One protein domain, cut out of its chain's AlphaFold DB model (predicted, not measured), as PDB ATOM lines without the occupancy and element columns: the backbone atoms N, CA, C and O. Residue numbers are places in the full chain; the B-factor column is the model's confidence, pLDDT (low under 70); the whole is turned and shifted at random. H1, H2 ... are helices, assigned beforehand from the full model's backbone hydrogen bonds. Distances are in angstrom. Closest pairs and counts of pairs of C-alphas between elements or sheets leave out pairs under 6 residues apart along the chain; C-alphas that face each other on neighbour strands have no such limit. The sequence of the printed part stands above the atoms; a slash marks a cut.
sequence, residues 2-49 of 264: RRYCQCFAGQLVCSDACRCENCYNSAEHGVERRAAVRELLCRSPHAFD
ATOM      1  N   ARG A   2    -109.183 -56.907 110.500       80.81
ATOM      2  CA  ARG A   2    -109.009 -58.309 110.030       80.81
ATOM      3  C   ARG A   2    -107.677 -58.465 109.280       80.81
ATOM      4  O   ARG A   2    -107.191 -57.480 108.732       80.81
ATOM      5  N   ARG A   3    -107.134 -59.693 109.164       80.06
ATOM      6  CA  ARG A   3    -105.864 -59.994 108.440       80.06
ATOM      7  C   ARG A   3    -105.842 -59.602 106.955       80.06
ATOM      8  O   ARG A   3    -104.782 -59.614 106.344       80.06
ATOM      9  N   TYR A   4    -106.989 -59.273 106.361       85.88
ATOM     10  CA  TYR A   4    -107.054 -58.742 104.996       85.88
ATOM     11  C   TYR A   4    -106.413 -57.350 104.882       85.88
ATOM     12  O   TYR A   4    -105.914 -56.985 103.822       85.88
ATOM     13  N   CYS A   5    -106.377 -56.592 105.984       93.44
ATOM     14  CA  CYS A   5    -105.604 -55.362 106.078       93.44
ATOM     15  C   CYS A   5    -104.112 -55.701 106.213       93.44
ATOM     16  O   CYS A   5    -103.706 -56.359 107.173       93.44
ATOM     17  N   GLN A   6    -103.294 -55.225 105.269       91.94
ATOM     18  CA  GLN A   6    -101.850 -55.476 105.265       91.94
ATOM     19  C   GLN A   6    -101.134 -54.806 106.445       91.94
ATOM     20  O   GLN A   6    -100.251 -55.426 107.028       91.94
ATOM     21  N   CYS A   7    -101.552 -53.600 106.852       96.06
ATOM     22  CA  CYS A   7    -101.012 -52.934 108.041       96.06
ATOM     23  C   CYS A   7    -101.263 -53.780 109.292       96.06
ATOM     24  O   CYS A   7    -100.322 -54.123 109.998       96.06
ATOM     25  N   PHE A   8    -102.510 -54.215 109.506       95.62
ATOM     26  CA  PHE A   8    -102.866 -55.047 110.656       95.62
ATOM     27  C   PHE A   8    -102.126 -56.392 110.646       95.62
ATOM     28  O   PHE A   8    -101.603 -56.808 111.675       95.62
ATOM     29  N   ALA A   9    -102.026 -57.053 109.487       92.94
ATOM     30  CA  ALA A   9    -101.263 -58.295 109.346       92.94
ATOM     31  C   ALA A   9     -99.761 -58.107 109.634       92.94
ATOM     32  O   ALA A   9     -99.130 -59.016 110.163       92.94
ATOM     33  N   GLY A  10     -99.209 -56.933 109.319       92.69
ATOM     34  CA  GLY A  10     -97.836 -56.544 109.643       92.69
ATOM     35  C   GLY A  10     -97.652 -55.975 111.053       92.69
ATOM     36  O   GLY A  10     -96.588 -55.443 111.335       92.69
ATOM     37  N   GLN A  11     -98.672 -56.039 111.916       92.94
ATOM     38  CA  GLN A  11     -98.688 -55.416 113.248       92.94
ATOM     39  C   GLN A  11     -98.456 -53.891 113.246       92.94
ATOM     40  O   GLN A  11     -98.164 -53.296 114.282       92.94
ATOM     41  N   LEU A  12     -98.671 -53.235 112.108       95.00
ATOM     42  CA  LEU A  12     -98.587 -51.789 111.942       95.00
ATOM     43  C   LEU A  12     -99.961 -51.143 112.128       95.00
ATOM     44  O   LEU A  12    -101.006 -51.749 111.869       95.00
ATOM     45  N   VAL A  13     -99.954 -49.889 112.561       96.69
ATOM     46  CA  VAL A  13    -101.136 -49.023 112.558       96.69
ATOM     47  C   VAL A  13    -101.339 -48.494 111.133       96.69
ATOM     48  O   VAL A  13    -100.368 -48.263 110.412       96.69
ATOM     49  N   CYS A  14    -102.586 -48.367 110.687       97.06
ATOM     50  CA  CYS A  14    -102.876 -47.707 109.418       97.06
ATOM     51  C   CYS A  14    -102.526 -46.218 109.521       97.06
ATOM     52  O   CYS A  14    -102.802 -45.585 110.536       97.06
ATOM     53  N   SER A  15    -101.954 -45.664 108.458       95.25
ATOM     54  CA  SER A  15    -101.778 -44.220 108.299       95.25
ATOM     55  C   SER A  15    -102.906 -43.616 107.464       95.25
ATOM     56  O   SER A  15    -103.667 -44.346 106.822       95.25
ATOM     57  N   ASP A  16    -102.939 -42.288 107.375       94.38
ATOM     58  CA  ASP A  16    -103.909 -41.539 106.561       94.38
ATOM     59  C   ASP A  16    -103.767 -41.798 105.049       94.38
ATOM     60  O   ASP A  16    -104.667 -41.515 104.265       94.38
ATOM     61  N   ALA A  17    -102.656 -42.409 104.619       95.88
ATOM     62  CA  ALA A  17    -102.475 -42.877 103.245       95.88
ATOM     63  C   ALA A  17    -103.264 -44.171 102.934       95.88
ATOM     64  O   ALA A  17    -103.315 -44.616 101.782       95.88
ATOM     65  N   CYS A  18    -103.858 -44.818 103.944       96.44
ATOM     66  CA  CYS A  18    -104.649 -46.032 103.766       96.44
ATOM     67  C   CYS A  18    -106.064 -45.704 103.274       96.44
ATOM     68  O   CYS A  18    -106.777 -44.903 103.861       96.44
ATOM     69  N   ARG A  19    -106.530 -46.424 102.249       94.81
ATOM     70  CA  ARG A  19    -107.898 -46.310 101.705       94.81
ATOM     71  C   ARG A  19    -108.885 -47.257 102.401       94.81
ATOM     72  O   ARG A  19    -109.657 -47.947 101.743       94.81
ATOM     73  N   CYS A  20    -108.776 -47.399 103.719       94.44
ATOM     74  CA  CYS A  20    -109.619 -48.314 104.487       94.44
ATOM     75  C   CYS A  20    -110.962 -47.658 104.823       94.44
ATOM     76  O   CYS A  20    -110.986 -46.577 105.397       94.44
ATOM     77  N   GLU A  21    -112.069 -48.343 104.553       93.31
ATOM     78  CA  GLU A  21    -113.391 -47.941 105.046       93.31
ATOM     79  C   GLU A  21    -113.557 -48.378 106.510       93.31
ATOM     80  O   GLU A  21    -113.209 -49.513 106.852       93.31
ATOM     81  N   ASN A  22    -114.070 -47.488 107.371       92.62
ATOM     82  CA  ASN A  22    -114.277 -47.731 108.807       92.62
ATOM     83  C   ASN A  22    -113.024 -48.325 109.487       92.62
ATOM     84  O   ASN A  22    -113.025 -49.449 110.001       92.62
ATOM     85  N   CYS A  23    -111.902 -47.601 109.420       94.81
ATOM     86  CA  CYS A  23    -110.612 -48.091 109.897       94.81
ATOM     87  C   CYS A  23    -110.474 -47.994 111.422       94.81
ATOM     88  O   CYS A  23    -110.176 -46.940 111.966       94.81
ATOM     89  N   TYR A  24    -110.566 -49.136 112.100       95.62
ATOM     90  CA  TYR A  24    -110.260 -49.239 113.533       95.62
ATOM     91  C   TYR A  24    -108.809 -49.670 113.812       95.62
ATOM     92  O   TYR A  24    -108.423 -49.865 114.955       95.62
ATOM     93  N   ASN A  25    -107.969 -49.849 112.785       96.69
ATOM     94  CA  ASN A  25    -106.537 -50.103 112.989       96.69
ATOM     95  C   ASN A  25    -105.781 -48.772 113.117       96.69
ATOM     96  O   ASN A  25    -104.897 -48.493 112.311       96.69
ATOM     97  N   SER A  26    -106.163 -47.946 114.091       95.31
ATOM     98  CA  SER A  26    -105.521 -46.662 114.398       95.31
ATOM     99  C   SER A  26    -104.892 -46.686 115.800       95.31
ATOM    100  O   SER A  26    -105.074 -47.646 116.554       95.31
ATOM    101  N   ALA A  27    -104.113 -45.655 116.137       94.00
ATOM    102  CA  ALA A  27    -103.552 -45.501 117.479       94.00
ATOM    103  C   ALA A  27    -104.644 -45.186 118.519       94.00
ATOM    104  O   ALA A  27    -104.574 -45.671 119.647       94.00
ATOM    105  N   GLU A  28    -105.670 -44.436 118.112       95.12
ATOM    106  CA  GLU A  28    -106.807 -44.041 118.952       95.12
ATOM    107  C   GLU A  28    -107.656 -45.249 119.371       95.12
ATOM    108  O   GLU A  28    -108.000 -45.390 120.540       95.12
ATOM    109  N   HIS A  29    -107.890 -46.195 118.457       96.06
ATOM    110  CA  HIS A  29    -108.632 -47.437 118.723       96.06
ATOM    111  C   HIS A  29    -107.730 -48.545 119.299       96.06
ATOM    112  O   HIS A  29    -107.793 -49.719 118.915       96.06
ATOM    113  N   GLY A  30    -106.809 -48.175 120.192       95.12
ATOM    114  CA  GLY A  30    -105.783 -49.082 120.704       95.12
ATOM    115  C   GLY A  30    -106.348 -50.261 121.505       95.12
ATOM    116  O   GLY A  30    -105.783 -51.359 121.460       95.12
ATOM    117  N   VAL A  31    -107.457 -50.061 122.223       95.81
ATOM    118  CA  VAL A  31    -108.103 -51.096 123.049       95.81
ATOM    119  C   VAL A  31    -108.748 -52.159 122.162       95.81
ATOM    120  O   VAL A  31    -108.444 -53.348 122.294       95.81
ATOM    121  N   GLU A  32    -109.566 -51.734 121.206       95.62
ATOM    122  CA  GLU A  32    -110.253 -52.593 120.245       95.62
ATOM    123  C   GLU A  32    -109.247 -53.319 119.350       95.62
ATOM    124  O   GLU A  32    -109.406 -54.508 119.060       95.62
ATOM    125  N   ARG A  33    -108.157 -52.640 118.969       96.38
ATOM    126  CA  ARG A  33    -107.047 -53.247 118.228       96.38
ATOM    127  C   ARG A  33    -106.389 -54.376 119.014       96.38
ATOM    128  O   ARG A  33    -106.202 -55.457 118.455       96.38
ATOM    129  N   ARG A  34    -106.059 -54.167 120.293       95.06
ATOM    130  CA  ARG A  34    -105.483 -55.225 121.149       95.06
ATOM    131  C   ARG A  34    -106.456 -56.387 121.348       95.06
ATOM    132  O   ARG A  34    -106.036 -57.540 121.258       95.06
ATOM    133  N   ALA A  35    -107.743 -56.106 121.556       95.50
ATOM    134  CA  ALA A  35    -108.770 -57.142 121.662       95.50
ATOM    135  C   ALA A  35    -108.853 -57.995 120.382       95.50
ATOM    136  O   ALA A  35    -108.787 -59.222 120.460       95.50
ATOM    137  N   ALA A  36    -108.874 -57.356 119.207       94.88
ATOM    138  CA  ALA A  36    -108.894 -58.043 117.916       94.88
ATOM    139  C   ALA A  36    -107.626 -58.882 117.661       94.88
ATOM    140  O   ALA A  36    -107.701 -59.953 117.055       94.88
ATOM    141  N   VAL A  37    -106.453 -58.420 118.114       95.19
ATOM    142  CA  VAL A  37    -105.200 -59.195 118.050       95.19
ATOM    143  C   VAL A  37    -105.303 -60.464 118.900       95.19
ATOM    144  O   VAL A  37    -104.980 -61.543 118.401       95.19
ATOM    145  N   ARG A  38    -105.792 -60.360 120.144       94.19
ATOM    146  CA  ARG A  38    -105.961 -61.515 121.045       94.19
ATOM    147  C   ARG A  38    -106.941 -62.545 120.493       94.19
ATOM    148  O   ARG A  38    -106.611 -63.726 120.436       94.19
ATOM    149  N   GLU A  39    -108.105 -62.101 120.022       93.75
ATOM    150  CA  GLU A  39    -109.111 -62.984 119.417       93.75
ATOM    151  C   GLU A  39    -108.528 -63.762 118.227       93.75
ATOM    152  O   GLU A  39    -108.703 -64.976 118.084       93.75
ATOM    153  N   LEU A  40    -107.762 -63.070 117.382       93.44
ATOM    154  CA  LEU A  40    -107.144 -63.671 116.211       93.44
ATOM    155  C   LEU A  40    -106.045 -64.686 116.557       93.44
ATOM    156  O   LEU A  40    -105.886 -65.658 115.811       93.44
ATOM    157  N   LEU A  41    -105.301 -64.449 117.641       93.06
ATOM    158  CA  LEU A  41    -104.274 -65.357 118.153       93.06
ATOM    159  C   LEU A  41    -104.878 -66.603 118.808       93.06
ATOM    160  O   LEU A  41    -104.392 -67.691 118.519       93.06
ATOM    161  N   CYS A  42    -105.963 -66.489 119.586       92.81
ATOM    162  CA  CYS A  42    -106.641 -67.678 120.138       92.81
ATOM    163  C   CYS A  42    -107.168 -68.587 119.018       92.81
ATOM    164  O   CYS A  42    -107.005 -69.800 119.084       92.81
ATOM    165  N   ARG A  43    -107.694 -68.032 117.914       92.81
ATOM    166  CA  ARG A  43    -108.111 -68.876 116.777       92.81
ATOM    167  C   ARG A  43    -106.938 -69.465 115.985       92.81
ATOM    168  O   ARG A  43    -107.096 -70.468 115.297       92.81
ATOM    169  N   SER A  44    -105.797 -68.786 115.943       89.62
ATOM    170  CA  SER A  44    -104.670 -69.187 115.102       89.62
ATOM    171  C   SER A  44    -103.381 -68.597 115.682       89.62
ATOM    172  O   SER A  44    -103.075 -67.437 115.410       89.62
ATOM    173  N   PRO A  45    -102.603 -69.385 116.444       90.88
ATOM    174  CA  PRO A  45    -101.481 -68.875 117.240       90.88
ATOM    175  C   PRO A  45    -100.361 -68.272 116.383       90.88
ATOM    176  O   PRO A  45     -99.731 -67.301 116.774       90.88
ATOM    177  N   HIS A  46    -100.191 -68.760 115.154       88.00
ATOM    178  CA  HIS A  46     -99.220 -68.246 114.178       88.00
ATOM    179  C   HIS A  46     -99.798 -67.139 113.278       88.00
ATOM    180  O   HIS A  46     -99.404 -66.985 112.121       88.00
ATOM    181  N   ALA A  47    -100.796 -66.397 113.768       90.19
ATOM    182  CA  ALA A  47    -101.524 -65.369 113.021       90.19
ATOM    183  C   ALA A  47    -100.636 -64.290 112.401       90.19
ATOM    184  O   ALA A  47    -100.947 -63.780 111.321       90.19
ATOM    185  N   PHE A  48     -99.611 -63.912 113.157       92.00
ATOM    186  CA  PHE A  48     -98.743 -62.772 112.903       92.00
ATOM    187  C   PHE A  48     -97.287 -63.190 112.691       92.00
ATOM    188  O   PHE A  48     -96.416 -62.331 112.566       92.00
ATOM    189  N   ASP A  49     -97.025 -64.497 112.622       90.69
ATOM    190  CA  ASP A  49     -95.726 -65.017 112.219       90.69
ATOM    191  C   ASP A  49     -95.439 -64.607 110.772       90.69
ATOM    192  O   ASP A  49     -96.345 -64.500 109.935       90.69
TER     193      ASP A  49
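What this domain is: This is residues 2 to 49 of the 264 residues of the protein "CRC domain-containing protein" of Ectocarpus sp. CCAP 1310/34 (UniProt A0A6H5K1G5). This domain has little regular structure: one long helix, H2, makes one long side, and the short turn H1 and a long looped stretch, residues 10 to 29, make much of the rest. Residues 41 to 46, of which 41 to 43 belong to H2, stick out at one end. The printed part has 48 residues with two named helices, H1 then H2, and no named strand; the class is all helix, with 18 residues in named elements. It is compact, with a radius of gyration of the C-alphas of 10.5 A, yet elongated, spanning 29 by 19 by 15 A.

Where its parts are: H1 is residues 6 to 9, beginning at C-alpha 6 (-101.850, -55.476, 105.265). H2 is residues 30 to 43, 20.3 A long, ending at C-alpha 43 (-108.111, -68.876, 116.777).

How they stand to each other: H1 and H2 are apart. In H2 every O i to N i+4 pair is within hydrogen-bond range; H1 is too short for such a pair, and its one O i to N i+3 pair is within range.

The domain as a whole: The C-alphas farthest apart, of Ala 17 and Cys 42, are 30.3 A apart. The link from H1 to H2 is long. The printed part has no cut, and no printed residue is under 70 in pLDDT.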